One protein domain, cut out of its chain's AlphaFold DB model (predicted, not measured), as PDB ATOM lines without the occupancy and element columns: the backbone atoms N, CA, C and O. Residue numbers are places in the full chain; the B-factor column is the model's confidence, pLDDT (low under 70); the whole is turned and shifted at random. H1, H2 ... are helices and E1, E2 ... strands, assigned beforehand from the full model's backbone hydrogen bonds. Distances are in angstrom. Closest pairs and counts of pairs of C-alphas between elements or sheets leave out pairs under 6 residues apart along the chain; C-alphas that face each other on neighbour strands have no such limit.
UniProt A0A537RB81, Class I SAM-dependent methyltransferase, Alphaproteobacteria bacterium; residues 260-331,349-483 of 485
ATOM      1  N   ALA A 260      14.616 -65.302  27.189       34.19
ATOM      2  CA  ALA A 260      15.210 -65.155  28.520       34.19
ATOM      3  C   ALA A 260      16.253 -66.229  28.914       34.19
ATOM      4  O   ALA A 260      16.913 -66.061  29.926       34.19
ATOM      5  N   GLN A 261      16.441 -67.330  28.170       33.97
ATOM      6  CA  GLN A 261      17.557 -68.269  28.397       33.97
ATOM      7  C   GLN A 261      18.781 -67.981  27.519       33.97
ATOM      8  O   GLN A 261      19.872 -68.423  27.871       33.97
ATOM      9  N   ALA A 262      18.629 -67.230  26.424       33.47
ATOM     10  CA  ALA A 262      19.756 -66.715  25.641       33.47
ATOM     11  C   ALA A 262      20.232 -65.347  26.168       33.47
ATOM     12  O   ALA A 262      21.425 -65.065  26.136       33.47
ATOM     13  N   HIS A 263      19.319 -64.562  26.754       37.81
ATOM     14  CA  HIS A 263      19.586 -63.249  27.352       37.81
ATOM     15  C   HIS A 263      19.262 -63.166  28.850       37.81
ATOM     16  O   HIS A 263      19.056 -62.072  29.377       37.81
ATOM     17  N   ALA A 264      19.294 -64.292  29.575       32.09
ATOM     18  CA  ALA A 264      19.583 -64.229  31.005       32.09
ATOM     19  C   ALA A 264      21.008 -63.690  31.151       32.09
ATOM     20  O   ALA A 264      21.972 -64.444  31.303       32.09
ATOM     21  N   ALA A 265      21.138 -62.363  31.107       34.97
ATOM     22  CA  ALA A 265      22.186 -61.695  31.840       34.97
ATOM     23  C   ALA A 265      22.171 -62.336  33.237       34.97
ATOM     24  O   ALA A 265      21.092 -62.458  33.828       34.97
ATOM     25  N   PRO A 266      23.315 -62.844  33.718       31.36
ATOM     26  CA  PRO A 266      23.370 -63.487  35.014       31.36
ATOM     27  C   PRO A 266      22.663 -62.598  36.043       31.36
ATOM     28  O   PRO A 266      22.938 -61.402  36.102       31.36
ATOM     29  N   GLU A 267      21.821 -63.176  36.901       36.16
ATOM     30  CA  GLU A 267      21.285 -62.554  38.133       36.16
ATOM     31  C   GLU A 267      22.396 -62.170  39.145       36.16
ATOM     32  O   GLU A 267      22.190 -62.045  40.350       36.16
ATOM     33  N   THR A 268      23.620 -61.975  38.670       33.59
ATOM     34  CA  THR A 268      24.809 -61.662  39.439       33.59
ATOM     35  C   THR A 268      25.482 -60.456  38.805       33.59
ATOM     36  O   THR A 268      25.973 -60.545  37.684       33.59
ATOM     37  N   LEU A 269      25.539 -59.388  39.608       34.97
ATOM     38  CA  LEU A 269      26.029 -58.029  39.363       34.97
ATOM     39  C   LEU A 269      24.971 -57.079  38.792       34.97
ATOM     40  O   LEU A 269      24.689 -57.052  37.600       34.97
ATOM     41  N   ALA A 270      24.480 -56.205  39.673       38.97
ATOM     42  CA  ALA A 270      24.174 -54.831  39.311       38.97
ATOM     43  C   ALA A 270      25.431 -54.226  38.658       38.97
ATOM     44  O   ALA A 270      26.279 -53.649  39.336       38.97
ATOM     45  N   ALA A 271      25.612 -54.465  37.360       50.97
ATOM     46  CA  ALA A 271      26.546 -53.704  36.558       50.97
ATOM     47  C   ALA A 271      26.031 -52.267  36.582       50.97
ATOM     48  O   ALA A 271      24.843 -52.036  36.339       50.97
ATOM     49  N   GLU A 272      26.887 -51.320  36.954       59.84
ATOM     50  CA  GLU A 272      26.508 -49.916  36.863       59.84
ATOM     51  C   GLU A 272      26.027 -49.618  35.437       59.84
ATOM     52  O   GLU A 272      26.597 -50.161  34.481       59.84
ATOM     53  N   PRO A 273      24.951 -48.823  35.280       69.88
ATOM     54  CA  PRO A 273      24.449 -48.471  33.962       69.88
ATOM     55  C   PRO A 273      25.596 -47.885  33.136       69.88
ATOM     56  O   PRO A 273      26.333 -47.018  33.605       69.88
ATOM     57  N   VAL A 274      25.767 -48.399  31.916       83.56
ATOM     58  CA  VAL A 274      26.762 -47.862  30.987       83.56
ATOM     59  C   VAL A 274      26.368 -46.421  30.679       83.56
ATOM     60  O   VAL A 274      25.269 -46.187  30.182       83.56
ATOM     61  N   ASP A 275      27.255 -45.469  30.973       89.38
ATOM     62  CA  ASP A 275      27.059 -44.053  30.647       89.38
ATOM     63  C   ASP A 275      27.142 -43.882  29.122       89.38
ATOM     64  O   ASP A 275      28.225 -43.780  28.530       89.38
ATOM     65  N   LYS A 276      25.979 -43.898  28.464       91.88
ATOM     66  CA  LYS A 276      25.874 -43.782  27.005       91.88
ATOM     67  C   LYS A 276      26.318 -42.394  26.561       91.88
ATOM     68  O   LYS A 276      26.934 -42.247  25.507       91.88
ATOM     69  N   GLN A 277      26.077 -41.376  27.387       90.50
ATOM     70  CA  GLN A 277      26.503 -40.010  27.103       90.50
ATOM     71  C   GLN A 277      28.024 -39.868  27.130       90.50
ATOM     72  O   GLN A 277      28.580 -39.132  26.316       90.50
ATOM     73  N   ALA A 278      28.726 -40.575  28.015       92.12
ATOM     74  CA  ALA A 278      30.184 -40.638  27.992       92.12
ATOM     75  C   ALA A 278      30.695 -41.278  26.696       92.12
ATOM     76  O   ALA A 278      31.576 -40.699  26.061       92.12
ATOM     77  N   LEU A 279      30.092 -42.390  26.257       94.25
ATOM     78  CA  LEU A 279      30.455 -43.035  24.990       94.25
ATOM     79  C   LEU A 279      30.255 -42.096  23.794       94.25
ATOM     80  O   LEU A 279      31.155 -41.962  22.966       94.25
ATOM     81  N   VAL A 280      29.120 -41.397  23.728       95.00
ATOM     82  CA  VAL A 280      28.849 -40.431  22.654       95.00
ATOM     83  C   VAL A 280      29.814 -39.242  22.709       95.00
ATOM     84  O   VAL A 280      30.314 -38.820  21.669       95.00
ATOM     85  N   ARG A 281      30.121 -38.705  23.899       94.94
ATOM     86  CA  ARG A 281      31.068 -37.583  24.053       94.94
ATOM     87  C   ARG A 281      32.490 -37.946  23.631       94.94
ATOM     88  O   ARG A 281      33.186 -37.094  23.087       94.94
ATOM     89  N   GLU A 282      32.932 -39.167  23.919       97.50
ATOM     90  CA  GLU A 282      34.304 -39.601  23.648       97.50
ATOM     91  C   GLU A 282      34.488 -40.098  22.208       97.50
ATOM     92  O   GLU A 282      35.506 -39.802  21.583       97.50
ATOM     93  N   PHE A 283      33.500 -40.813  21.664       96.94
ATOM     94  CA  PHE A 283      33.645 -41.542  20.401       96.94
ATOM     95  C   PHE A 283      32.688 -41.085  19.289       96.94
ATOM     96  O   PHE A 283      32.865 -41.471  18.134       96.94
ATOM     97  N   GLY A 284      31.698 -40.246  19.595       96.62
ATOM     98  CA  GLY A 284      30.583 -39.948  18.693       96.62
ATOM     99  C   GLY A 284      29.498 -41.029  18.729       96.62
ATOM    100  O   GLY A 284      29.640 -42.050  19.397       96.62
ATOM    101  N   ILE A 285      28.386 -40.799  18.021       95.62
ATOM    102  CA  ILE A 285      27.184 -41.650  18.108       95.62
ATOM    103  C   ILE A 285      27.448 -43.068  17.577       95.62
ATOM    104  O   ILE A 285      27.245 -44.033  18.307       95.62
ATOM    105  N   GLU A 286      27.942 -43.201  16.342       96.38
ATOM    106  CA  GLU A 286      28.111 -44.509  15.683       96.38
ATOM    107  C   GLU A 286      29.168 -45.390  16.369       96.38
ATOM    108  O   GLU A 286      28.900 -46.531  16.744       96.38
ATOM    109  N   GLU A 287      30.371 -44.855  16.592       96.88
ATOM    110  CA  GLU A 287      31.456 -45.592  17.260       96.88
ATOM    111  C   GLU A 287      31.145 -45.818  18.749       96.88
ATOM    112  O   GLU A 287      31.461 -46.877  19.298       96.88
ATOM    113  N   GLY A 288      30.483 -44.860  19.406       96.69
ATOM    114  CA  GLY A 288      29.985 -45.028  20.769       96.69
ATOM    115  C   GLY A 288      28.990 -46.185  20.868       96.69
ATOM    116  O   GLY A 288      29.088 -47.001  21.785       96.69
ATOM    117  N   PHE A 289      28.079 -46.309  19.900       96.06
ATOM    118  CA  PHE A 289      27.128 -47.413  19.840       96.06
ATOM    119  C   PHE A 289      27.798 -48.750  19.533       96.06
ATOM    120  O   PHE A 289      27.496 -49.739  20.194       96.06
ATOM    121  N   ALA A 290      28.756 -48.799  18.604       95.12
ATOM    122  CA  ALA A 290      29.514 -50.019  18.327       95.12
ATOM    123  C   ALA A 290      30.204 -50.563  19.594       95.12
ATOM    124  O   ALA A 290      30.159 -51.763  19.877       95.12
ATOM    125  N   ARG A 291      30.773 -49.672  20.416       94.62
ATOM    126  CA  ARG A 291      31.366 -50.027  21.716       94.62
ATOM    127  C   ARG A 291      30.320 -50.466  22.726       94.62
ATOM    128  O   ARG A 291      30.529 -51.462  23.409       94.62
ATOM    129  N   TYR A 292      29.192 -49.767  22.795       93.31
ATOM    130  CA  TYR A 292      28.066 -50.155  23.638       93.31
ATOM    131  C   TYR A 292      27.559 -51.567  23.301       93.31
ATOM    132  O   TYR A 292      27.420 -52.392  24.205       93.31
ATOM    133  N   LYS A 293      27.387 -51.884  22.006       92.62
ATOM    134  CA  LYS A 293      27.040 -53.230  21.529       92.62
ATOM    135  C   LYS A 293      28.049 -54.267  22.002       92.62
ATOM    136  O   LYS A 293      27.658 -55.275  22.584       92.62
ATOM    137  N   GLN A 294      29.343 -53.995  21.831       91.56
ATOM    138  CA  GLN A 294      30.407 -54.893  22.278       91.56
ATOM    139  C   GLN A 294      30.405 -55.096  23.803       91.56
ATOM    140  O   GLN A 294      30.599 -56.215  24.272       91.56
ATOM    141  N   MET A 295      30.185 -54.030  24.580       91.44
ATOM    142  CA  MET A 295      30.180 -54.067  26.047       91.44
ATOM    143  C   MET A 295      29.022 -54.894  26.611       91.44
ATOM    144  O   MET A 295      29.207 -55.591  27.606       91.44
ATOM    145  N   LEU A 296      27.845 -54.816  25.986       86.56
ATOM    146  CA  LEU A 296      26.648 -55.537  26.425       86.56
ATOM    147  C   LEU A 296      26.422 -56.870  25.698       86.56
ATOM    148  O   LEU A 296      25.508 -57.606  26.064       86.56
ATOM    149  N   GLY A 297      27.244 -57.190  24.695       87.88
ATOM    150  CA  GLY A 297      27.074 -58.383  23.867       87.88
ATOM    151  C   GLY A 297      25.786 -58.352  23.043       87.88
ATOM    152  O   GLY A 297      25.126 -59.382  22.916       87.88
ATOM    153  N   LEU A 298      25.404 -57.175  22.536       85.56
ATOM    154  CA  LEU A 298      24.232 -57.030  21.670       85.56
ATOM    155  C   LEU A 298      24.476 -57.678  20.294       85.56
ATOM    156  O   LEU A 298      25.627 -57.702  19.841       85.56
ATOM    157  N   PRO A 299      23.426 -58.185  19.619       86.25
ATOM    158  CA  PRO A 299      23.533 -58.746  18.277       86.25
ATOM    159  C   PRO A 299      24.173 -57.792  17.262       86.25
ATOM    160  O   PRO A 299      23.990 -56.577  17.299       86.25
ATOM    161  N   GLU A 300      24.885 -58.352  16.283       86.06
ATOM    162  CA  GLU A 300      25.431 -57.562  15.168       86.06
ATOM    163  C   GLU A 300      24.330 -56.947  14.288       86.06
ATOM    164  O   GLU A 300      24.556 -55.901  13.682       86.06
ATOM    165  N   SER A 301      23.144 -57.568  14.256       86.44
ATOM    166  CA  SER A 301      21.945 -57.062  13.577       86.44
ATOM    167  C   SER A 301      21.387 -55.782  14.198       86.44
ATOM    168  O   SER A 301      20.632 -55.080  13.525       86.44
ATOM    169  N   ASP A 302      21.761 -55.455  15.439       89.38
ATOM    170  CA  ASP A 302      21.305 -54.231  16.084       89.38
ATOM    171  C   ASP A 302      21.941 -53.004  15.423       89.38
ATOM    172  O   ASP A 302      23.171 -52.895  15.274       89.38
ATOM    173  N   ARG A 303      21.090 -52.038  15.080       93.19
ATOM    174  CA  ARG A 303      21.467 -50.764  14.465       93.19
ATOM    175  C   ARG A 303      20.804 -49.588  15.171       93.19
ATOM    176  O   ARG A 303      19.872 -49.762  15.952       93.19
ATOM    177  N   LEU A 304      21.298 -48.387  14.878       94.94
ATOM    178  CA  LEU A 304      20.638 -47.152  15.279       94.94
ATOM    179  C   LEU A 304      19.760 -46.621  14.158       94.94
ATOM    180  O   LEU A 304      20.190 -46.507  13.011       94.94
ATOM    181  N   GLU A 305      18.563 -46.197  14.533       95.69
ATOM    182  CA  GLU A 305      17.673 -45.422  13.684       95.69
ATOM    183  C   GLU A 305      17.363 -44.090  14.357       95.69
ATOM    184  O   GLU A 305      16.972 -44.029  15.524       95.69
ATOM    185  N   ARG A 306      17.554 -42.998  13.614       96.00
ATOM    186  CA  ARG A 306      17.194 -41.661  14.081       96.00
ATOM    187  C   ARG A 306      15.706 -41.433  13.837       96.00
ATOM    188  O   ARG A 306      15.283 -41.403  12.684       96.00
ATOM    189  N   LYS A 307      14.954 -41.194  14.907       95.94
ATOM    190  CA  LYS A 307      13.510 -40.934  14.883       95.94
ATOM    191  C   LYS A 307      13.186 -39.558  15.443       95.94
ATOM    192  O   LYS A 307      13.892 -39.072  16.329       95.94
ATOM    193  N   GLN A 308      12.144 -38.922  14.920       94.62
ATOM    194  CA  GLN A 308      11.632 -37.663  15.460       94.62
ATOM    195  C   GLN A 308      10.834 -37.931  16.731       94.62
ATOM    196  O   GLN A 308      10.076 -38.895  16.802       94.62
ATOM    197  N   VAL A 309      10.984 -37.078  17.737       92.25
ATOM    198  CA  VAL A 309      10.250 -37.231  18.996       92.25
ATOM    199  C   VAL A 309       8.966 -36.409  18.949       92.25
ATOM    200  O   VAL A 309       9.006 -35.216  18.660       92.25
ATOM    201  N   ALA A 310       7.833 -37.027  19.284       91.69
ATOM    202  CA  ALA A 310       6.548 -36.339  19.414       91.69
ATOM    203  C   ALA A 310       5.769 -36.771  20.663       91.69
ATOM    204  O   ALA A 310       6.018 -37.824  21.254       91.69
ATOM    205  N   SER A 311       4.838 -35.919  21.100       89.56
ATOM    206  CA  SER A 311       3.924 -36.280  22.180       89.56
ATOM    207  C   SER A 311       3.008 -37.392  21.684       89.56
ATOM    208  O   SER A 311       2.391 -37.259  20.626       89.56
ATOM    209  N   LEU A 312       2.888 -38.463  22.469       91.19
ATOM    210  CA  LEU A 312       1.945 -39.543  22.206       91.19
ATOM    211  C   LEU A 312       0.527 -38.996  22.070       91.19
ATOM    212  O   LEU A 312      -0.166 -39.353  21.128       91.19
ATOM    213  N   TYR A 313       0.113 -38.111  22.976       89.00
ATOM    214  CA  TYR A 313      -1.236 -37.558  22.983       89.00
ATOM    215  C   TYR A 313      -1.517 -36.744  21.708       89.00
ATOM    216  O   TYR A 313      -2.507 -37.006  21.026       89.00
ATOM    217  N   ASP A 314      -0.635 -35.803  21.344       88.81
ATOM    218  CA  ASP A 314      -0.849 -34.956  20.160       88.81
ATOM    219  C   ASP A 314      -0.789 -35.765  18.861       88.81
ATOM    220  O   ASP A 314      -1.606 -35.551  17.961       88.81
ATOM    221  N   PHE A 315       0.144 -36.718  18.778       92.75
ATOM    222  CA  PHE A 315       0.258 -37.615  17.634       92.75
ATOM    223  C   PHE A 315      -0.981 -38.504  17.511       92.75
ATOM    224  O   PHE A 315      -1.606 -38.550  16.456       92.75
ATOM    225  N   ALA A 316      -1.388 -39.165  18.595       92.94
ATOM    226  CA  ALA A 316      -2.550 -40.047  18.638       92.94
ATOM    227  C   ALA A 316      -3.852 -39.323  18.284       92.94
ATOM    228  O   ALA A 316      -4.672 -39.847  17.534       92.94
ATOM    229  N   LYS A 317      -4.025 -38.087  18.759       90.00
ATOM    230  CA  LYS A 317      -5.192 -37.260  18.435       90.00
ATOM    231  C   LYS A 317      -5.328 -36.990  16.933       90.00
ATOM    232  O   LYS A 317      -6.439 -36.819  16.433       90.00
ATOM    233  N   GLN A 318      -4.208 -36.928  16.217       89.62
ATOM    234  CA  GLN A 318      -4.173 -36.625  14.785       89.62
ATOM    235  C   GLN A 318      -4.141 -37.886  13.912       89.62
ATOM    236  O   GLN A 318      -4.811 -37.928  12.879       89.62
ATOM    237  N   HIS A 319      -3.385 -38.899  14.337       90.25
ATOM    238  CA  HIS A 319      -2.982 -40.047  13.524       90.25
ATOM    239  C   HIS A 319      -3.438 -41.401  14.080       90.25
ATOM    240  O   HIS A 319      -3.273 -42.416  13.406       90.25
ATOM    241  N   GLY A 320      -4.002 -41.444  15.290       89.44
ATOM    242  CA  GLY A 320      -4.497 -42.675  15.897       89.44
ATOM    243  C   GLY A 320      -5.647 -43.292  15.100       89.44
ATOM    244  O   GLY A 320      -6.504 -42.587  14.561       89.44
ATOM    245  N   ALA A 321      -5.679 -44.625  15.056       85.38
ATOM    246  CA  ALA A 321      -6.792 -45.382  14.490       85.38
ATOM    247  C   ALA A 321      -8.077 -45.223  15.298       85.38
ATOM    248  O   ALA A 321      -9.174 -45.204  14.749       85.38
ATOM    249  N   ALA A 322      -7.924 -45.068  16.606       86.31
ATOM    250  CA  ALA A 322      -8.977 -44.666  17.513       86.31
ATOM    251  C   ALA A 322      -8.386 -43.669  18.502       86.31
ATOM    252  O   ALA A 322      -7.237 -43.827  18.913       86.31
ATOM    253  N   PHE A 323      -9.173 -42.672  18.893       89.88
ATOM    254  CA  PHE A 323      -8.815 -41.731  19.943       89.88
ATOM    255  C   PHE A 323     -10.071 -41.376  20.733       89.88
ATOM    256  O   PHE A 323     -10.966 -40.700  20.228       89.88
ATOM    257  N   HIS A 324     -10.142 -41.861  21.968       87.06
ATOM    258  CA  HIS A 324     -11.235 -41.594  22.885       87.06
ATOM    259  C   HIS A 324     -10.712 -40.785  24.064       87.06
ATOM    260  O   HIS A 324     -10.005 -41.303  24.930       87.06
ATOM    261  N   GLU A 325     -11.046 -39.502  24.078       88.75
ATOM    262  CA  GLU A 325     -10.697 -38.599  25.164       88.75
ATOM    263  C   GLU A 325     -11.642 -38.826  26.350       88.75
ATOM    264  O   GLU A 325     -12.845 -38.594  26.246       88.75
ATOM    265  N   ILE A 326     -11.087 -39.305  27.465       85.56
ATOM    266  CA  ILE A 326     -11.811 -39.528  28.724       85.56
ATOM    267  C   ILE A 326     -11.849 -38.228  29.529       85.56
ATOM    268  O   ILE A 326     -12.894 -37.863  30.063       85.56
ATOM    269  N   ASP A 327     -10.707 -37.544  29.610       82.62
ATOM    270  CA  ASP A 327     -10.554 -36.267  30.305       82.62
ATOM    271  C   ASP A 327      -9.631 -35.355  29.485       82.62
ATOM    272  O   ASP A 327      -8.496 -35.752  29.190       82.62
ATOM    273  N   PRO A 328     -10.089 -34.177  29.031       81.12
ATOM    274  CA  PRO A 328      -9.290 -33.337  28.157       81.12
ATOM    275  C   PRO A 328      -8.090 -32.704  28.861       81.12
ATOM    276  O   PRO A 328      -8.174 -32.243  29.996       81.12
ATOM    277  N   SER A 329      -6.977 -32.584  28.131       75.69
ATOM    278  CA  SER A 329      -5.840 -31.790  28.608       75.69
ATOM    279  C   SER A 329      -6.224 -30.308  28.718       75.69
ATOM    280  O   SER A 329      -6.848 -29.731  27.822       75.69
ATOM    281  N   GLY A 330      -5.849 -29.667  29.827       71.75
ATOM    282  CA  GLY A 330      -6.193 -28.274  30.124       71.75
ATOM    283  C   GLY A 330      -4.986 -27.474  30.599       71.75
ATOM    284  O   GLY A 330      -4.021 -28.032  31.100       71.75
ATOM    285  N   LYS A 331      -5.008 -26.145  30.462       72.94
ATOM    286  CA  LYS A 331      -3.992 -25.306  31.118       72.94
ATOM    287  C   LYS A 331      -4.302 -25.206  32.609       72.94
ATOM    288  O   LYS A 331      -5.379 -24.732  32.973       72.94
ATOM    289  N   GLU A 349       2.428 -21.682  34.861       67.69
ATOM    290  CA  GLU A 349       1.553 -22.249  33.839       67.69
ATOM    291  C   GLU A 349       2.069 -23.649  33.520       67.69
ATOM    292  O   GLU A 349       3.208 -23.807  33.083       67.69
ATOM    293  N   ASP A 350       1.226 -24.641  33.756       65.88
ATOM    294  CA  ASP A 350       1.452 -26.031  33.394       65.88
ATOM    295  C   ASP A 350       0.280 -26.521  32.526       65.88
ATOM    296  O   ASP A 350      -0.761 -25.860  32.410       65.88
ATOM    297  N   ARG A 351       0.430 -27.679  31.893       66.56
ATOM    298  CA  ARG A 351      -0.672 -28.380  31.232       66.56
ATOM    299  C   ARG A 351      -1.040 -29.609  32.047       66.56
ATOM    300  O   ARG A 351      -0.196 -30.462  32.300       66.56
ATOM    301  N   ASP A 352      -2.314 -29.705  32.413       72.31
ATOM    302  CA  ASP A 352      -2.879 -30.950  32.908       72.31
ATOM    303  C   ASP A 352      -2.692 -32.049  31.868       72.31
ATOM    304  O   ASP A 352      -2.787 -31.812  30.655       72.31
ATOM    305  N   ARG A 353      -2.458 -33.262  32.355       72.88
ATOM    306  CA  ARG A 353      -2.381 -34.429  31.490       72.88
ATOM    307  C   ARG A 353      -3.798 -34.846  31.142       72.88
ATOM    308  O   ARG A 353      -4.550 -35.276  32.007       72.88
ATOM    309  N   GLY A 354      -4.136 -34.747  29.860       79.75
ATOM    310  CA  GLY A 354      -5.350 -35.375  29.360       79.75
ATOM    311  C   GLY A 354      -5.264 -36.893  29.519       79.75
ATOM    312  O   GLY A 354      -4.182 -37.476  29.416       79.75
ATOM    313  N   ILE A 355      -6.406 -37.532  29.743       85.00
ATOM    314  CA  ILE A 355      -6.543 -38.985  29.760       85.00
ATOM    315  C   ILE A 355      -7.265 -39.386  28.482       85.00
ATOM    316  O   ILE A 355      -8.396 -38.966  28.234       85.00
ATOM    317  N   ALA A 356      -6.624 -40.223  27.672       89.06
ATOM    318  CA  ALA A 356      -7.213 -40.748  26.452       89.06
ATOM    319  C   ALA A 356      -6.869 -42.227  26.259       89.06
ATOM    320  O   ALA A 356      -5.816 -42.699  26.688       89.06
ATOM    321  N   VAL A 357      -7.757 -42.946  25.578       90.31
ATOM    322  CA  VAL A 357      -7.491 -44.281  25.032       90.31
ATOM    323  C   VAL A 357      -7.232 -44.121  23.546       90.31
ATOM    324  O   VAL A 357      -8.045 -43.527  22.839       90.31
ATOM    325  N   THR A 358      -6.109 -44.646  23.065       92.00
ATOM    326  CA  THR A 358      -5.748 -44.581  21.648       92.00
ATOM    327  C   THR A 358      -5.299 -45.932  21.120       92.00
ATOM    328  O   THR A 358      -4.694 -46.716  21.847       92.00
ATOM    329  N   CYS A 359      -5.553 -46.167  19.835       91.69
ATOM    330  CA  CYS A 359      -4.991 -47.280  19.080       91.69
ATOM    331  C   CYS A 359      -4.052 -46.720  18.005       91.69
ATOM    332  O   CYS A 359      -4.451 -45.846  17.233       91.69
ATOM    333  N   LEU A 360      -2.799 -47.171  17.987       93.19
ATOM    334  CA  LEU A 360      -1.784 -46.757  17.015       93.19
ATOM    335  C   LEU A 360      -1.512 -47.899  16.035       93.19
ATOM    336  O   LEU A 360      -1.432 -49.056  16.437       93.19
ATOM    337  N   ILE A 361      -1.364 -47.555  14.758       87.75
ATOM    338  CA  ILE A 361      -1.131 -48.511  13.671       87.75
ATOM    339  C   ILE A 361       0.369 -48.740  13.524       87.75
ATOM    340  O   ILE A 361       1.131 -47.776  13.564       87.75
ATOM    341  N   ASP A 362       0.764 -50.001  13.338       88.31
ATOM    342  CA  ASP A 362       2.158 -50.430  13.145       88.31
ATOM    343  C   ASP A 362       3.105 -49.872  14.219       88.31
ATOM    344  O   ASP A 362       4.239 -49.464  13.956       88.31
ATOM    345  N   ALA A 363       2.604 -49.837  15.455       92.12
ATOM    346  CA  ALA A 363       3.361 -49.385  16.604       92.12
ATOM    347  C   ALA A 363       4.299 -50.490  17.097       92.12
ATOM    348  O   ALA A 363       3.882 -51.626  17.325       92.12
ATOM    349  N   SER A 364       5.559 -50.135  17.319       90.62
ATOM    350  CA  SER A 364       6.545 -50.987  17.977       90.62
ATOM    351  C   SER A 364       6.791 -50.488  19.396       90.62
ATOM    352  O   SER A 364       6.912 -49.288  19.644       90.62
ATOM    353  N   VAL A 365       6.844 -51.421  20.343       89.62
ATOM    354  CA  VAL A 365       7.067 -51.130  21.763       89.62
ATOM    355  C   VAL A 365       8.126 -52.073  22.310       89.62
ATOM    356  O   VAL A 365       8.194 -53.241  21.923       89.62
ATOM    357  N   ARG A 366       8.949 -51.577  23.236       86.75
ATOM    358  CA  ARG A 366      10.000 -52.364  23.888       86.75
ATOM    359  C   ARG A 366       9.785 -52.380  25.395       86.75
ATOM    360  O   ARG A 366       9.568 -51.338  26.010       86.75
ATOM    361  N   ALA A 367       9.894 -53.563  25.998       81.88
ATOM    362  CA  ALA A 367       9.864 -53.714  27.449       81.88
ATOM    363  C   ALA A 367      10.906 -52.797  28.118       81.88
ATOM    364  O   ALA A 367      12.048 -52.690  27.661       81.88
ATOM    365  N   GLY A 368      10.499 -52.107  29.181       79.31
ATOM    366  CA  GLY A 368      11.343 -51.161  29.902       79.31
ATOM    367  C   GLY A 368      11.655 -49.847  29.179       79.31
ATOM    368  O   GLY A 368      12.432 -49.065  29.727       79.31
ATOM    369  N   SER A 369      11.113 -49.582  27.987       85.88
ATOM    370  CA  SER A 369      11.267 -48.291  27.303       85.88
ATOM    371  C   SER A 369      10.052 -47.393  27.526       85.88
ATOM    372  O   SER A 369       8.928 -47.870  27.674       85.88
ATOM    373  N   GLY A 370      10.286 -46.081  27.570       84.38
ATOM    374  CA  GLY A 370       9.214 -45.084  27.568       84.38
ATOM    375  C   GLY A 370       8.682 -44.750  26.171       84.38
ATOM    376  O   GLY A 370       7.702 -44.012  26.070       84.38
ATOM    377  N   PHE A 371       9.327 -45.255  25.115       89.31
ATOM    378  CA  PHE A 371       8.995 -44.932  23.734       89.31
ATOM    379  C   PHE A 371       7.990 -45.899  23.114       89.31
ATOM    380  O   PHE A 371       8.090 -47.118  23.263       89.31
ATOM    381  N   ILE A 372       7.072 -45.325  22.339       92.50
ATOM    382  CA  ILE A 372       6.249 -46.041  21.363       92.50
ATOM    383  C   ILE A 372       6.694 -45.584  19.979       92.50
ATOM    384  O   ILE A 372       6.612 -44.402  19.660       92.50
ATOM    385  N   GLU A 373       7.186 -46.493  19.151       93.75
ATOM    386  CA  GLU A 373       7.704 -46.158  17.828       93.75
ATOM    387  C   GLU A 373       6.631 -46.364  16.761       93.75
ATOM    388  O   GLU A 373       6.002 -47.417  16.719       93.75
ATOM    389  N   VAL A 374       6.435 -45.384  15.879       93.31
ATOM    390  CA  VAL A 374       5.514 -45.474  14.733       93.31
ATOM    391  C   VAL A 374       6.217 -44.877  13.519       93.31
ATOM    392  O   VAL A 374       6.413 -43.666  13.452       93.31
ATOM    393  N   GLY A 375       6.633 -45.718  12.570       90.00
ATOM    394  CA  GLY A 375       7.425 -45.272  11.420       90.00
ATOM    395  C   GLY A 375       8.716 -44.555  11.845       90.00
ATOM    396  O   GLY A 375       9.543 -45.120  12.570       90.00
ATOM    397  N   ASP A 376       8.875 -43.305  11.405       92.88
ATOM    398  CA  ASP A 376      10.000 -42.418  11.729       92.88
ATOM    399  C   ASP A 376       9.814 -41.623  13.035       92.88
ATOM    400  O   ASP A 376      10.660 -40.794  13.379       92.88
ATOM    401  N   MET A 377       8.743 -41.895  13.786       95.00
ATOM    402  CA  MET A 377       8.407 -41.223  15.038       95.00
ATOM    403  C   MET A 377       8.711 -42.099  16.256       95.00
ATOM    404  O   MET A 377       8.476 -43.308  16.257       95.00
ATOM    405  N   ALA A 378       9.168 -41.463  17.331       94.06
ATOM    406  CA  ALA A 378       9.305 -42.025  18.666       94.06
ATOM    407  C   ALA A 378       8.441 -41.201  19.635       94.06
ATOM    408  O   ALA A 378       8.719 -40.035  19.925       94.06
ATOM    409  N   LEU A 379       7.352 -41.795  20.103       92.94
ATOM    410  CA  LEU A 379       6.298 -41.127  20.855       92.94
ATOM    411  C   LEU A 379       6.505 -41.295  22.360       92.94
ATOM    412  O   LEU A 379       6.822 -42.390  22.827       92.94
ATOM    413  N   LEU A 380       6.274 -40.223  23.120       88.06
ATOM    414  CA  LEU A 380       6.358 -40.217  24.583       88.06
ATOM    415  C   LEU A 380       5.030 -39.815  25.215       88.06
ATOM    416  O   LEU A 380       4.414 -38.823  24.827       88.06
ATOM    417  N   ASP A 381       4.642 -40.521  26.274       83.19
ATOM    418  CA  ASP A 381       3.485 -40.189  27.115       83.19
ATOM    419  C   ASP A 381       3.786 -39.037  28.103       83.19
ATOM    420  O   ASP A 381       3.546 -39.127  29.309       83.19
ATOM    421  N   ARG A 382       4.425 -37.967  27.609       76.88
ATOM    422  CA  ARG A 382       4.731 -36.733  28.346       76.88
ATOM    423  C   ARG A 382       4.760 -35.528  27.392       76.88
ATOM    424  O   ARG A 382       5.043 -35.701  26.205       76.88
ATOM    425  N   PRO A 383       4.501 -34.307  27.888       68.06
ATOM    426  CA  PRO A 383       4.753 -33.089  27.122       68.06
ATOM    427  C   PRO A 383       6.241 -32.964  26.764       68.06
ATOM    428  O   PRO A 383       7.101 -33.275  27.585       68.06
ATOM    429  N   ILE A 384       6.542 -32.482  25.554       66.31
ATOM    430  CA  ILE A 384       7.924 -32.225  25.084       66.31
ATOM    431  C   ILE A 384       8.363 -30.779  25.387       66.31
ATOM    432  O   ILE A 384       9.543 -30.436  25.298       66.31
ATOM    433  N   GLU A 385       7.424 -29.918  25.789       63.97
ATOM    434  CA  GLU A 385       7.693 -28.535  26.188       63.97
ATOM    435  C   GLU A 385       8.648 -28.516  27.400       63.97
ATOM    436  O   GLU A 385       8.259 -28.836  28.519       63.97
ATOM    437  N   GLY A 386       9.922 -28.176  27.167       60.31
ATOM    438  CA  GLY A 386      10.981 -28.188  28.190       60.31
ATOM    439  C   GLY A 386      12.198 -29.062  27.861       60.31
ATOM    440  O   GLY A 386      13.185 -29.014  28.595       60.31
ATOM    441  N   GLY A 387      12.165 -29.794  26.743       63.50
ATOM    442  CA  GLY A 387      13.250 -30.660  26.280       63.50
ATOM    443  C   GLY A 387      13.070 -32.124  26.687       63.50
ATOM    444  O   GLY A 387      12.290 -32.461  27.577       63.50
ATOM    445  N   LEU A 388      13.806 -33.012  26.017       67.06
ATOM    446  CA  LEU A 388      13.802 -34.450  26.285       67.06
ATOM    447  C   LEU A 388      14.466 -34.761  27.634       67.06
ATOM    448  O   LEU A 388      15.668 -34.995  27.723       67.06
ATOM    449  N   CYS A 389      13.669 -34.781  28.700       61.22
ATOM    450  CA  CYS A 389      14.088 -35.280  30.009       61.22
ATOM    451  C   CYS A 389      13.961 -36.810  30.043       61.22
ATOM    452  O   CYS A 389      13.097 -37.369  30.722       61.22
ATOM    453  N   ILE A 390      14.785 -37.487  29.243       64.12
ATOM    454  CA  ILE A 390      14.901 -38.944  29.277       64.12
ATOM    455  C   ILE A 390      16.143 -39.294  30.075       64.12
ATOM    456  O   ILE A 390      17.236 -38.804  29.788       64.12
ATOM    457  N   GLU A 391      15.991 -40.198  31.037       70.94
ATOM    458  CA  GLU A 391      17.121 -40.918  31.618       70.94
ATOM    459  C   GLU A 391      17.671 -41.891  30.560       70.94
ATOM    460  O   GLU A 391      17.437 -43.098  30.618       70.94
ATOM    461  N   LEU A 392      18.354 -41.358  29.538       70.38
ATOM    462  CA  LEU A 392      18.821 -42.117  28.367       70.38
ATOM    463  C   LEU A 392      19.688 -43.310  28.766       70.38
ATOM    464  O   LEU A 392      19.622 -44.363  28.140       70.38
ATOM    465  N   ASP A 393      20.458 -43.174  29.842       73.00
ATOM    466  CA  ASP A 393      21.303 -44.248  30.365       73.00
ATOM    467  C   ASP A 393      20.486 -45.436  30.911       73.00
ATOM    468  O   ASP A 393      21.016 -46.539  31.042       73.00
ATOM    469  N   ARG A 394      19.189 -45.244  31.195       76.62
ATOM    470  CA  ARG A 394      18.283 -46.281  31.717       76.62
ATOM    471  C   ARG A 394      17.295 -46.828  30.693       76.62
ATOM    472  O   ARG A 394      16.886 -47.981  30.837       76.62
ATOM    473  N   ASP A 395      16.932 -46.051  29.674       85.06
ATOM    474  CA  ASP A 395      16.020 -46.522  28.628       85.06
ATOM    475  C   ASP A 395      16.726 -47.559  27.725       85.06
ATOM    476  O   ASP A 395      17.768 -47.255  27.146       85.06
ATOM    477  N   PRO A 396      16.224 -48.798  27.600       84.94
ATOM    478  CA  PRO A 396      16.880 -49.839  26.817       84.94
ATOM    479  C   PRO A 396      16.739 -49.650  25.300       84.94
ATOM    480  O   PRO A 396      17.525 -50.242  24.565       84.94
ATOM    481  N   ALA A 397      15.769 -48.860  24.826       88.56
ATOM    482  CA  ALA A 397      15.579 -48.593  23.402       88.56
ATOM    483  C   ALA A 397      16.408 -47.391  22.938       88.56
ATOM    484  O   ALA A 397      16.930 -47.402  21.832       88.56
ATOM    485  N   ALA A 398      16.566 -46.356  23.766       91.38
ATOM    486  CA  ALA A 398      17.265 -45.138  23.361       91.38
ATOM    487  C   ALA A 398      18.778 -45.210  23.609       91.38
ATOM    488  O   ALA A 398      19.229 -45.503  24.717       91.38
ATOM    489  N   PHE A 399      19.583 -44.881  22.599       93.56
ATOM    490  CA  PHE A 399      21.033 -44.748  22.744       93.56
ATOM    491  C   PHE A 399      21.468 -43.297  22.984       93.56
ATOM    492  O   PHE A 399      22.288 -43.018  23.857       93.56
ATOM    493  N   HIS A 400      20.887 -42.364  22.232       93.62
ATOM    494  CA  HIS A 400      21.189 -40.937  22.302       93.62
ATOM    495  C   HIS A 400      19.931 -40.119  21.997       93.62
ATOM    496  O   HIS A 400      19.052 -40.605  21.289       93.62
ATOM    497  N   ALA A 401      19.843 -38.887  22.494       90.81
ATOM    498  CA  ALA A 401      18.787 -37.964  22.101       90.81
ATOM    499  C   ALA A 401      19.297 -36.525  22.015       90.81
ATOM    500  O   ALA A 401      20.155 -36.093  22.785       90.81
ATOM    501  N   GLU A 402      18.697 -35.796  21.087       89.38
ATOM    502  CA  GLU A 402      18.771 -34.351  20.910       89.38
ATOM    503  C   GLU A 402      17.382 -33.751  21.168       89.38
ATOM    504  O   GLU A 402      16.439 -34.483  21.431       89.38
ATOM    505  N   ALA A 403      17.216 -32.429  21.077       83.44
ATOM    506  CA  ALA A 403      15.967 -31.749  21.445       83.44
ATOM    507  C   ALA A 403      14.697 -32.257  20.723       83.44
ATOM    508  O   ALA A 403      13.618 -32.194  21.303       83.44
ATOM    509  N   GLU A 404      14.823 -32.754  19.490       88.50
ATOM    510  CA  GLU A 404      13.687 -33.163  18.642       88.50
ATOM    511  C   GLU A 404      13.845 -34.581  18.070       88.50
ATOM    512  O   GLU A 404      13.026 -35.030  17.269       88.50
ATOM    513  N   ALA A 405      14.913 -35.293  18.436       93.00
ATOM    514  CA  ALA A 405      15.229 -36.585  17.845       93.00
ATOM    515  C   ALA A 405      15.871 -37.537  18.846       93.00
ATOM    516  O   ALA A 405      16.592 -37.125  19.753       93.00
ATOM    517  N   VAL A 406      15.650 -38.828  18.633       94.12
ATOM    518  CA  VAL A 406      16.248 -39.910  19.408       94.12
ATOM    519  C   VAL A 406      16.851 -40.939  18.458       94.12
ATOM    520  O   VAL A 406      16.310 -41.210  17.388       94.12
ATOM    521  N   TRP A 407      17.994 -41.496  18.841       95.81
ATOM    522  CA  TRP A 407      18.617 -42.632  18.177       95.81
ATOM    523  C   TRP A 407      18.184 -43.886  18.918       95.81
ATOM    524  O   TRP A 407      18.647 -44.138  20.036       95.81
ATOM    525  N   VAL A 408      17.265 -44.627  18.309       94.38
ATOM    526  CA  VAL A 408      16.682 -45.845  18.869       94.38
ATOM    527  C   VAL A 408      17.445 -47.057  18.353       94.38
ATOM    528  O   VAL A 408      17.837 -47.106  17.189       94.38
ATOM    529  N   ILE A 409      17.665 -48.026  19.233       92.81
ATOM    530  CA  ILE A 409      18.254 -49.321  18.919       92.81
ATOM    531  C   ILE A 409      17.150 -50.209  18.339       92.81
ATOM    532  O   ILE A 409      16.224 -50.610  19.054       92.81
ATOM    533  N   THR A 410      17.260 -50.532  17.055       88.56
ATOM    534  CA  THR A 410      16.357 -51.449  16.345       88.56
ATOM    535  C   THR A 410      17.094 -52.742  15.999       88.56
ATOM    536  O   THR A 410      18.320 -52.747  15.866       88.56
ATOM    537  N   SER A 411      16.356 -53.850  15.894       81.75
ATOM    538  CA  SER A 411      16.893 -55.147  15.470       81.75
ATOM    539  C   SER A 411      16.053 -55.691  14.325       81.75
ATOM    540  O   SER A 411      14.829 -55.625  14.381       81.75
ATOM    541  N   ASP A 412      16.715 -56.242  13.311       71.62
ATOM    542  CA  ASP A 412      16.060 -56.989  12.230       71.62
ATOM    543  C   ASP A 412      15.830 -58.460  12.582       71.62
ATOM    544  O   ASP A 412      15.320 -59.208  11.748       71.62
ATOM    545  N   ASP A 413      16.255 -58.919  13.766       71.25
ATOM    546  CA  ASP A 413      16.117 -60.329  14.119       71.25
ATOM    547  C   ASP A 413      14.643 -60.664  14.435       71.25
ATOM    548  O   ASP A 413      14.094 -60.189  15.438       71.25
ATOM    549  N   PRO A 414      13.974 -61.501  13.616       58.78
ATOM    550  CA  PRO A 414      12.581 -61.872  13.848       58.78
ATOM    551  C   PRO A 414      12.394 -62.730  15.108       58.78
ATOM    552  O   PRO A 414      11.262 -62.911  15.549       58.78
ATOM    553  N   ILE A 415      13.465 -63.283  15.694       58.56
ATOM    554  CA  ILE A 415      13.384 -64.090  16.922       58.56
ATOM    555  C   ILE A 415      13.025 -63.223  18.140       58.56
ATOM    556  O   ILE A 415      12.367 -63.719  19.058       58.56
ATOM    557  N   ASP A 416      13.381 -61.937  18.117       64.19
ATOM    558  CA  ASP A 416      13.206 -61.015  19.244       64.19
ATOM    559  C   ASP A 416      11.939 -60.150  19.142       64.19
ATOM    560  O   ASP A 416      11.639 -59.371  20.050       64.19
ATOM    561  N   THR A 417      11.158 -60.314  18.069       71.94
ATOM    562  CA  THR A 417       9.954 -59.517  17.806       71.94
ATOM    563  C   THR A 417       8.699 -60.384  17.880       71.94
ATOM    564  O   THR A 417       8.594 -61.426  17.235       71.94
ATOM    565  N   ALA A 418       7.719 -59.949  18.673       79.31
ATOM    566  CA  ALA A 418       6.390 -60.551  18.696       79.31
ATOM    567  C   ALA A 418       5.408 -59.638  17.960       79.31
ATOM    568  O   ALA A 418       5.196 -58.503  18.380       79.31
ATOM    569  N   GLU A 419       4.791 -60.150  16.899       80.75
ATOM    570  CA  GLU A 419       3.730 -59.443  16.184       80.75
ATOM    571  C   GLU A 419       2.372 -59.737  16.824       80.75
ATOM    572  O   GLU A 419       2.019 -60.889  17.097       80.75
ATOM    573  N   LEU A 420       1.615 -58.675  17.077       81.19
ATOM    574  CA  LEU A 420       0.267 -58.720  17.623       81.19
ATOM    575  C   LEU A 420      -0.630 -57.852  16.746       81.19
ATOM    576  O   LEU A 420      -0.200 -56.793  16.296       81.19
ATOM    577  N   GLU A 421      -1.873 -58.280  16.530       73.00
ATOM    578  CA  GLU A 421      -2.869 -57.456  15.833       73.00
ATOM    579  C   GLU A 421      -3.161 -56.179  16.622       73.00
ATOM    580  O   GLU A 421      -3.179 -55.077  16.081       73.00
ATOM    581  N   GLU A 422      -3.366 -56.343  17.926       83.88
ATOM    582  CA  GLU A 422      -3.609 -55.257  18.852       83.88
ATOM    583  C   GLU A 422      -3.249 -55.715  20.265       83.88
ATOM    584  O   GLU A 422      -3.411 -56.882  20.634       83.88
ATOM    585  N   GLY A 423      -2.761 -54.787  21.075       88.12
ATOM    586  CA  GLY A 423      -2.492 -55.023  22.481       88.12
ATOM    587  C   GLY A 423      -2.593 -53.723  23.258       88.12
ATOM    588  O   GLY A 423      -2.252 -52.655  22.755       88.12
ATOM    589  N   PHE A 424      -3.056 -53.810  24.500       88.44
ATOM    590  CA  PHE A 424      -3.053 -52.670  25.400       88.44
ATOM    591  C   PHE A 424      -1.723 -52.603  26.142       88.44
ATOM    592  O   PHE A 424      -1.389 -53.487  26.936       88.44
ATOM    593  N   MET A 425      -0.949 -51.557  25.875       87.44
ATOM    594  CA  MET A 425       0.377 -51.391  26.453       87.44
ATOM    595  C   MET A 425       0.299 -50.903  27.908       87.44
ATOM    596  O   MET A 425      -0.163 -49.798  28.172       87.44
ATOM    597  N   LEU A 426       0.833 -51.697  28.844       81.25
ATOM    598  CA  LEU A 426       1.153 -51.277  30.220       81.25
ATOM    599  C   LEU A 426       2.666 -51.284  30.503       81.25
ATOM    600  O   LEU A 426       3.096 -51.366  31.659       81.25
ATOM    601  N   LEU A 427       3.470 -51.209  29.440       73.38
ATOM    602  CA  LEU A 427       4.925 -51.091  29.481       73.38
ATOM    603  C   LEU A 427       5.317 -49.645  29.842       73.38
ATOM    604  O   LEU A 427       4.723 -48.695  29.336       73.38
ATOM    605  N   ARG A 428       6.302 -49.472  30.729       69.19
ATOM    606  CA  ARG A 428       6.867 -48.170  31.133       69.19
ATOM    607  C   ARG A 428       8.390 -48.270  31.239       69.19
ATOM    608  O   ARG A 428       8.945 -49.370  31.262       69.19
ATOM    609  N   SER A 429       9.054 -47.115  31.323       60.44
ATOM    610  CA  SER A 429      10.512 -47.003  31.415       60.44
ATOM    611  C   SER A 429      11.100 -47.758  32.615       60.44
ATOM    612  O   SER A 429      10.561 -47.712  33.724       60.44
ATOM    613  N   ARG A 430      12.256 -48.397  32.411       54.31
ATOM    614  CA  ARG A 430      13.065 -49.036  33.456       54.31
ATOM    615  C   ARG A 430      13.356 -48.052  34.594       54.31
ATOM    616  O   ARG A 430      13.946 -47.002  34.365       54.31
ATOM    617  N   GLY A 431      13.016 -48.440  35.825       52.19
ATOM    618  CA  GLY A 431      13.334 -47.681  37.043       52.19
ATOM    619  C   GLY A 431      12.130 -47.346  37.922       52.19
ATOM    620  O   GLY A 431      12.324 -46.988  39.079       52.19
ATOM    621  N   GLU A 432      10.907 -47.512  37.415       57.44
ATOM    622  CA  GLU A 432       9.697 -47.417  38.235       57.44
ATOM    623  C   GLU A 432       9.569 -48.671  39.110       57.44
ATOM    624  O   GLU A 432       9.510 -49.802  38.616       57.44
ATOM    625  N   ASP A 433       9.553 -48.486  40.431       67.81
ATOM    626  CA  ASP A 433       9.159 -49.553  41.340       67.81
ATOM    627  C   ASP A 433       7.648 -49.822  41.215       67.81
ATOM    628  O   ASP A 433       6.893 -49.062  40.601       67.81
ATOM    629  N   PHE A 434       7.183 -50.951  41.756       71.44
ATOM    630  CA  PHE A 434       5.766 -51.301  41.658       71.44
ATOM    631  C   PHE A 434       4.821 -50.201  42.162       71.44
ATOM    632  O   PHE A 434       3.829 -49.962  41.475       71.44
ATOM    633  N   PRO A 435       5.076 -49.540  43.312       75.44
ATOM    634  CA  PRO A 435       4.250 -48.426  43.761       75.44
ATOM    635  C   PRO A 435       4.104 -47.318  42.719       75.44
ATOM    636  O   PRO A 435       2.977 -46.893  42.472       75.44
ATOM    637  N   GLN A 436       5.199 -46.887  42.084       74.81
ATOM    638  CA  GLN A 436       5.139 -45.841  41.065       74.81
ATOM    639  C   GLN A 436       4.357 -46.311  39.832       74.81
ATOM    640  O   GLN A 436       3.406 -45.650  39.417       74.81
ATOM    641  N   TRP A 437       4.664 -47.505  39.315       76.88
ATOM    642  CA  TRP A 437       3.937 -48.080  38.178       76.88
ATOM    643  C   TRP A 437       2.434 -48.233  38.470       76.88
ATOM    644  O   TRP A 437       1.592 -47.898  37.635       76.88
ATOM    645  N   ALA A 438       2.079 -48.721  39.661       77.31
ATOM    646  CA  ALA A 438       0.693 -48.926  40.076       77.31
ATOM    647  C   ALA A 438      -0.033 -47.601  40.338       77.31
ATOM    648  O   ALA A 438      -1.247 -47.543  40.186       77.31
ATOM    649  N   SER A 439       0.679 -46.544  40.723       77.62
ATOM    650  CA  SER A 439       0.104 -45.207  40.856       77.62
ATOM    651  C   SER A 439      -0.186 -44.578  39.494       77.62
ATOM    652  O   SER A 439      -1.213 -43.925  39.336       77.62
ATOM    653  N   ASP A 440       0.675 -44.802  38.502       74.62
ATOM    654  CA  ASP A 440       0.611 -44.054  37.244       74.62
ATOM    655  C   ASP A 440      -0.139 -44.810  36.137       74.62
ATOM    656  O   ASP A 440      -0.955 -44.241  35.411       74.62
ATOM    657  N   SER A 441       0.099 -46.117  36.005       78.31
ATOM    658  CA  SER A 441      -0.399 -46.907  34.870       78.31
ATOM    659  C   SER A 441      -1.734 -47.592  35.155       78.31
ATOM    660  O   SER A 441      -2.581 -47.714  34.267       78.31
ATOM    661  N   LEU A 442      -1.962 -48.019  36.399       80.44
ATOM    662  CA  LEU A 442      -3.193 -48.718  36.759       80.44
ATOM    663  C   LEU A 442      -4.439 -47.814  36.698       80.44
ATOM    664  O   LEU A 442      -5.438 -48.249  36.118       80.44
ATOM    665  N   PRO A 443      -4.429 -46.566  37.205       83.12
ATOM    666  CA  PRO A 443      -5.577 -45.679  37.035       83.12
ATOM    667  C   PRO A 443      -5.926 -45.448  35.563       83.12
ATOM    668  O   PRO A 443      -7.108 -45.454  35.227       83.12
ATOM    669  N   CYS A 444      -4.925 -45.353  34.680       82.31
ATOM    670  CA  CYS A 444      -5.139 -45.224  33.238       82.31
ATOM    671  C   CYS A 444      -5.834 -46.459  32.649       82.31
ATOM    672  O   CYS A 444      -6.815 -46.314  31.922       82.31
ATOM    673  N   TYR A 445      -5.399 -47.677  33.003       85.12
ATOM    674  CA  TYR A 445      -6.083 -48.907  32.577       85.12
ATOM    675  C   TYR A 445      -7.523 -48.980  33.093       85.12
ATOM    676  O   TYR A 445      -8.439 -49.321  32.347       85.12
ATOM    677  N   ILE A 446      -7.743 -48.651  34.371       84.56
ATOM    678  CA  ILE A 446      -9.081 -48.665  34.970       84.56
ATOM    679  C   ILE A 446      -9.981 -47.654  34.263       84.56
ATOM    680  O   ILE A 446     -11.107 -48.008  33.922       84.56
ATOM    681  N   ALA A 447      -9.494 -46.437  34.010       83.94
ATOM    682  CA  ALA A 447     -10.225 -45.412  33.274       83.94
ATOM    683  C   ALA A 447     -10.546 -45.878  31.846       83.94
ATOM    684  O   ALA A 447     -11.701 -45.811  31.429       83.94
ATOM    685  N   ALA A 448      -9.564 -46.441  31.136       85.12
ATOM    686  CA  ALA A 448      -9.743 -46.991  29.796       85.12
ATOM    687  C   ALA A 448     -10.817 -48.088  29.765       85.12
ATOM    688  O   ALA A 448     -11.768 -48.014  28.987       85.12
ATOM    689  N   ASN A 449     -10.728 -49.068  30.662       83.50
ATOM    690  CA  ASN A 449     -11.699 -50.155  30.750       83.50
ATOM    691  C   ASN A 449     -13.090 -49.666  31.197       83.50
ATOM    692  O   ASN A 449     -14.102 -50.123  30.668       83.50
ATOM    693  N   ALA A 450     -13.163 -48.731  32.149       80.38
ATOM    694  CA  ALA A 450     -14.424 -48.173  32.638       80.38
ATOM    695  C   ALA A 450     -15.119 -47.269  31.608       80.38
ATOM    696  O   ALA A 450     -16.345 -47.198  31.611       80.38
ATOM    697  N   SER A 451     -14.362 -46.622  30.715       79.44
ATOM    698  CA  SER A 451     -14.915 -45.805  29.623       79.44
ATOM    699  C   SER A 451     -15.670 -46.632  28.575       79.44
ATOM    700  O   SER A 451     -16.480 -46.093  27.828       79.44
ATOM    701  N   GLY A 452     -15.410 -47.943  28.503       78.25
ATOM    702  CA  GLY A 452     -15.922 -48.813  27.444       78.25
ATOM    703  C   GLY A 452     -15.181 -48.678  26.109       78.25
ATOM    704  O   GLY A 452     -15.483 -49.436  25.192       78.25
ATOM    705  N   ALA A 453     -14.198 -47.777  26.005       78.62
ATOM    706  CA  ALA A 453     -13.396 -47.582  24.797       78.62
ATOM    707  C   ALA A 453     -12.287 -48.632  24.618       78.62
ATOM    708  O   ALA A 453     -11.729 -48.745  23.531       78.62
ATOM    709  N   LEU A 454     -11.949 -49.388  25.668       81.19
ATOM    710  CA  LEU A 454     -10.935 -50.438  25.597       81.19
ATOM    711  C   LEU A 454     -11.531 -51.737  25.014       81.19
ATOM    712  O   LEU A 454     -12.361 -52.364  25.686       81.19
ATOM    713  N   PRO A 455     -11.117 -52.179  23.809       75.25
ATOM    714  CA  PRO A 455     -11.541 -53.466  23.263       75.25
ATOM    715  C   PRO A 455     -11.002 -54.644  24.099       75.25
ATOM    716  O   PRO A 455     -10.068 -54.474  24.887       75.25
ATOM    717  N   PRO A 456     -11.559 -55.860  23.947       76.88
ATOM    718  CA  PRO A 456     -11.082 -57.058  24.640       76.88
ATOM    719  C   PRO A 456      -9.755 -57.557  24.039       76.88
ATOM    720  O   PRO A 456      -9.706 -58.597  23.387       76.88
ATOM    721  N   VAL A 457      -8.678 -56.803  24.251       81.44
ATOM    722  CA  VAL A 457      -7.342 -57.078  23.707       81.44
ATOM    723  C   VAL A 457      -6.386 -57.587  24.781       81.44
ATOM    724  O   VAL A 457      -6.581 -57.313  25.973       81.44
ATOM    725  N   PRO A 458      -5.322 -58.315  24.396       83.50
ATOM    726  CA  PRO A 458      -4.283 -58.698  25.332       83.50
ATOM    727  C   PRO A 458      -3.627 -57.481  25.985       83.50
ATOM    728  O   PRO A 458      -3.324 -56.493  25.319       83.50
ATOM    729  N   VAL A 459      -3.355 -57.570  27.284       84.81
ATOM    730  CA  VAL A 459      -2.587 -56.541  28.000       84.81
ATOM    731  C   VAL A 459      -1.109 -56.922  27.999       84.81
ATOM    732  O   VAL A 459      -0.754 -58.018  28.446       84.81
ATOM    733  N   LEU A 460      -0.264 -56.015  27.507       85.62
ATOM    734  CA  LEU A 460       1.186 -56.174  27.428       85.62
ATOM    735  C   LEU A 460       1.828 -55.680  28.718       85.62
ATOM    736  O   LEU A 460       1.642 -54.529  29.116       85.62
ATOM    737  N   ILE A 461       2.599 -56.553  29.360       80.69
ATOM    738  CA  ILE A 461       3.304 -56.270  30.610       80.69
ATOM    739  C   ILE A 461       4.767 -56.687  30.506       80.69
ATOM    740  O   ILE A 461       5.105 -57.587  29.739       80.69
ATOM    741  N   ASP A 462       5.620 -56.060  31.312       76.75
ATOM    742  CA  ASP A 462       7.051 -56.359  31.320       76.75
ATOM    743  C   ASP A 462       7.325 -57.750  31.926       76.75
ATOM    744  O   ASP A 462       6.796 -58.113  32.985       76.75
ATOM    745  N   GLY A 463       8.184 -58.533  31.269       76.69
ATOM    746  CA  GLY A 463       8.636 -59.835  31.756       76.69
ATOM    747  C   GLY A 463       9.366 -59.753  33.103       76.69
ATOM    748  O   GLY A 463       9.279 -60.697  33.903       76.69
ATOM    749  N   SER A 464      10.004 -58.612  33.393       74.38
ATOM    750  CA  SER A 464      10.707 -58.337  34.648       74.38
ATOM    751  C   SER A 464       9.775 -58.069  35.830       74.38
ATOM    752  O   SER A 464      10.252 -57.955  36.960       74.38
ATOM    753  N   MET A 465       8.458 -57.970  35.611       76.56
ATOM    754  CA  MET A 465       7.501 -57.831  36.704       76.56
ATOM    755  C   MET A 465       7.574 -59.023  37.670       76.56
ATOM    756  O   MET A 465       7.573 -60.196  37.271       76.56
ATOM    757  N   THR A 466       7.566 -58.743  38.973       78.50
ATOM    758  CA  THR A 466       7.496 -59.762  40.020       78.50
ATOM    759  C   THR A 466       6.177 -60.541  39.940       78.50
ATOM    760  O   THR A 466       5.199 -60.142  39.299       78.50
ATOM    761  N   ALA A 467       6.131 -61.708  40.587       80.19
ATOM    762  CA  ALA A 467       4.919 -62.527  40.621       80.19
ATOM    763  C   ALA A 467       3.714 -61.788  41.234       80.19
ATOM    764  O   ALA A 467       2.597 -61.958  40.753       80.19
ATOM    765  N   GLU A 468       3.943 -60.946  42.245       78.00
ATOM    766  CA  GLU A 468       2.902 -60.151  42.906       78.00
ATOM    767  C   GLU A 468       2.330 -59.065  41.984       78.00
ATOM    768  O   GLU A 468       1.111 -58.897  41.900       78.00
ATOM    769  N   GLN A 469       3.194 -58.393  41.216       76.69
ATOM    770  CA  GLN A 469       2.770 -57.405  40.219       76.69
ATOM    771  C   GLN A 469       1.903 -58.067  39.140       76.69
ATOM    772  O   GLN A 469       0.803 -57.603  38.838       76.69
ATOM    773  N   ARG A 470       2.353 -59.217  38.619       80.38
ATOM    774  CA  ARG A 470       1.608 -59.987  37.610       80.38
ATOM    775  C   ARG A 470       0.259 -60.475  38.125       80.38
ATOM    776  O   ARG A 470      -0.724 -60.440  37.392       80.38
ATOM    777  N   GLU A 471       0.201 -60.936  39.370       81.88
ATOM    778  CA  GLU A 471      -1.052 -61.363  39.994       81.88
ATOM    779  C   GLU A 471      -2.018 -60.188  40.194       81.88
ATOM    780  O   GLU A 471      -3.219 -60.343  39.981       81.88
ATOM    781  N   THR A 472      -1.502 -59.003  40.529       79.56
ATOM    782  CA  THR A 472      -2.315 -57.785  40.629       79.56
ATOM    783  C   THR A 472      -2.970 -57.456  39.291       79.56
ATOM    784  O   THR A 472      -4.183 -57.265  39.254       79.56
ATOM    785  N   VAL A 473      -2.205 -57.481  38.191       77.69
ATOM    786  CA  VAL A 473      -2.739 -57.304  36.827       77.69
ATOM    787  C   VAL A 473      -3.802 -58.358  36.523       77.69
ATOM    788  O   VAL A 473      -4.925 -58.012  36.184       77.69
ATOM    789  N   ARG A 474      -3.518 -59.649  36.731       79.06
ATOM    790  CA  ARG A 474      -4.473 -60.739  36.439       79.06
ATOM    791  C   ARG A 474      -5.819 -60.618  37.150       79.06
ATOM    792  O   ARG A 474      -6.814 -61.128  36.644       79.06
ATOM    793  N   ARG A 475      -5.854 -60.007  38.335       79.69
ATOM    794  CA  ARG A 475      -7.088 -59.823  39.115       79.69
ATOM    795  C   ARG A 475      -7.950 -58.667  38.622       79.69
ATOM    796  O   ARG A 475      -9.065 -58.499  39.117       79.69
ATOM    797  N   MET A 476      -7.461 -57.872  37.677       74.19
ATOM    798  CA  MET A 476      -8.240 -56.793  37.089       74.19
ATOM    799  C   MET A 476      -9.324 -57.361  36.162       74.19
ATOM    800  O   MET A 476      -9.111 -58.384  35.503       74.19
ATOM    801  N   PRO A 477     -10.504 -56.722  36.089       58.66
ATOM    802  CA  PRO A 477     -11.574 -57.176  35.210       58.66
ATOM    803  C   PRO A 477     -11.109 -57.252  33.746       58.66
ATOM    804  O   PRO A 477     -10.456 -56.329  33.261       58.66
ATOM    805  N   ARG A 478     -11.508 -58.327  33.046       55.16
ATOM    806  CA  ARG A 478     -11.391 -58.520  31.582       55.16
ATOM    807  C   ARG A 478      -9.979 -58.666  30.978       55.16
ATOM    808  O   ARG A 478      -9.847 -58.542  29.767       55.16
ATOM    809  N   ILE A 479      -8.946 -59.018  31.746       51.78
ATOM    810  CA  ILE A 479      -7.605 -59.222  31.164       51.78
ATOM    811  C   ILE A 479      -7.406 -60.645  30.613       51.78
ATOM    812  O   ILE A 479      -7.396 -61.620  31.365       51.78
ATOM    813  N   MET A 480      -7.122 -60.753  29.309       44.53
ATOM    814  CA  MET A 480      -6.304 -61.838  28.753       44.53
ATOM    815  C   MET A 480      -4.834 -61.388  28.784       44.53
ATOM    816  O   MET A 480      -4.437 -60.485  28.059       44.53
ATOM    817  N   CYS A 481      -4.005 -61.969  29.656       39.53
ATOM    818  CA  CYS A 481      -2.578 -61.626  29.703       39.53
ATOM    819  C   CYS A 481      -1.809 -62.345  28.585       39.53
ATOM    820  O   CYS A 481      -1.800 -63.579  28.555       39.53
ATOM    821  N   ALA A 482      -1.077 -61.594  27.758       45.59
ATOM    822  CA  ALA A 482       0.024 -62.128  26.960       45.59
ATOM    823  C   ALA A 482       1.339 -61.821  27.691       45.59
ATOM    824  O   ALA A 482       1.664 -60.667  27.953       45.59
ATOM    825  N   PHE A 483       2.081 -62.859  28.081       39.84
ATOM    826  CA  PHE A 483       3.381 -62.691  28.731       39.84
ATOM    827  C   PHE A 483       4.469 -62.690  27.658       39.84
ATOM    828  O   PHE A 483       4.746 -63.747  27.090       39.84
TER     829      PHE A 483
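Overview. This is residues 260 to 331 and 349 to 483 of the 485 residues of the protein "Class I SAM-dependent methyltransferase" of Alphaproteobacteria bacterium (UniProt A0A537RB81). A strongly twisted sheet of six strands, E5 E6 E7 E1 E9 E8 across it, runs through the body; H2, with H1 touching it, packs at its E9 and E8 end, and H3 packs on both E7 and the strand pair E2 and E4. H4 covers the other side of that pair with its residues 443 to 451, H5 comes near Phe 434, where H4 begins, the short strands E10 and E11 meet at a point near H5, and residues 266 to 272 stick out. The 207 printed residues have five named helices and eleven named strands, in the order H1 H2 E1 H3 E2 E3 E4 E5 E6 E7 E8 E9 H4 E10 H5 E11; the class is mixed. The six-stranded sheet is mixed, and the whole is compact, with a radius of gyration of the C-alphas of 17.6 A and spans of 49 by 40 by 31 A.

Arrangement. Look first at H1, residues 276 to 283, and H2, residues 285 to 296: they touch at Leu 279 and Gly 288, closest C-alphas 4.7 A apart, at a steep tilt of 59 degrees, opposite ways. E1, residues 302 to 311, bends by 58 degrees at residue 308; it pairs antiparallel with E9, residues 405 to 411 (N 305 and O 408, 2.9 A), and parallel with E7, residues 377 to 380 (N 378 and O 308, 2.8 A). H2 is on the sheet, over E9 at a height of 8.1 A; H1 only grazes it. H3, residues 312 to 319, is over E1 at 7.8 A. E2, residues 322 to 327, and E4, residues 355 to 359, are antiparallel (N 324 and O 357, 2.8 A); between them E3, residues 349 to 351, pairs with no named strand. E5, residues 363 to 365, E6, residues 371 to 374, and E7 form a meander, each strand the antiparallel neighbour of the one before, through two hairpins (N 364 and O 373, 2.8 A; N 379 and O 372, 2.7 A). E8, residues 398 to 402, forms a hairpin with E9 (N 399 and O 407, 2.8 A). H4, residues 434 to 451, comes closest to E4 at the C-alphas of Ala 448 and Val 357, 5.9 A. E10, residues 459 to 461, and E11, residues 481 to 483, meet only at a point; H5, residues 467 to 474, is close to but not clearly touching H4. Every O i to N i+4 pair is within hydrogen-bond range in H1, H2, H3 and H5, and 11 of 14 in H4.

Along the chain. Find C-alpha 276 at (25.874, -43.782, 27.005), where H1 begins. E1 spans 25.7 A, and H4 24.6 A from (5.766, -51.301, 41.658). E11 ends at (3.381, -62.691, 28.731).

Size, cuts and confidence. Residues 332 to 348 are not printed, and C-alphas 331 and 349 are 6.9 A apart. The links E7 to E8 and E9 to H4 are long. The mean pLDDT of the printed part is 79.1; 41 residues are under 70, among them 260 to 273.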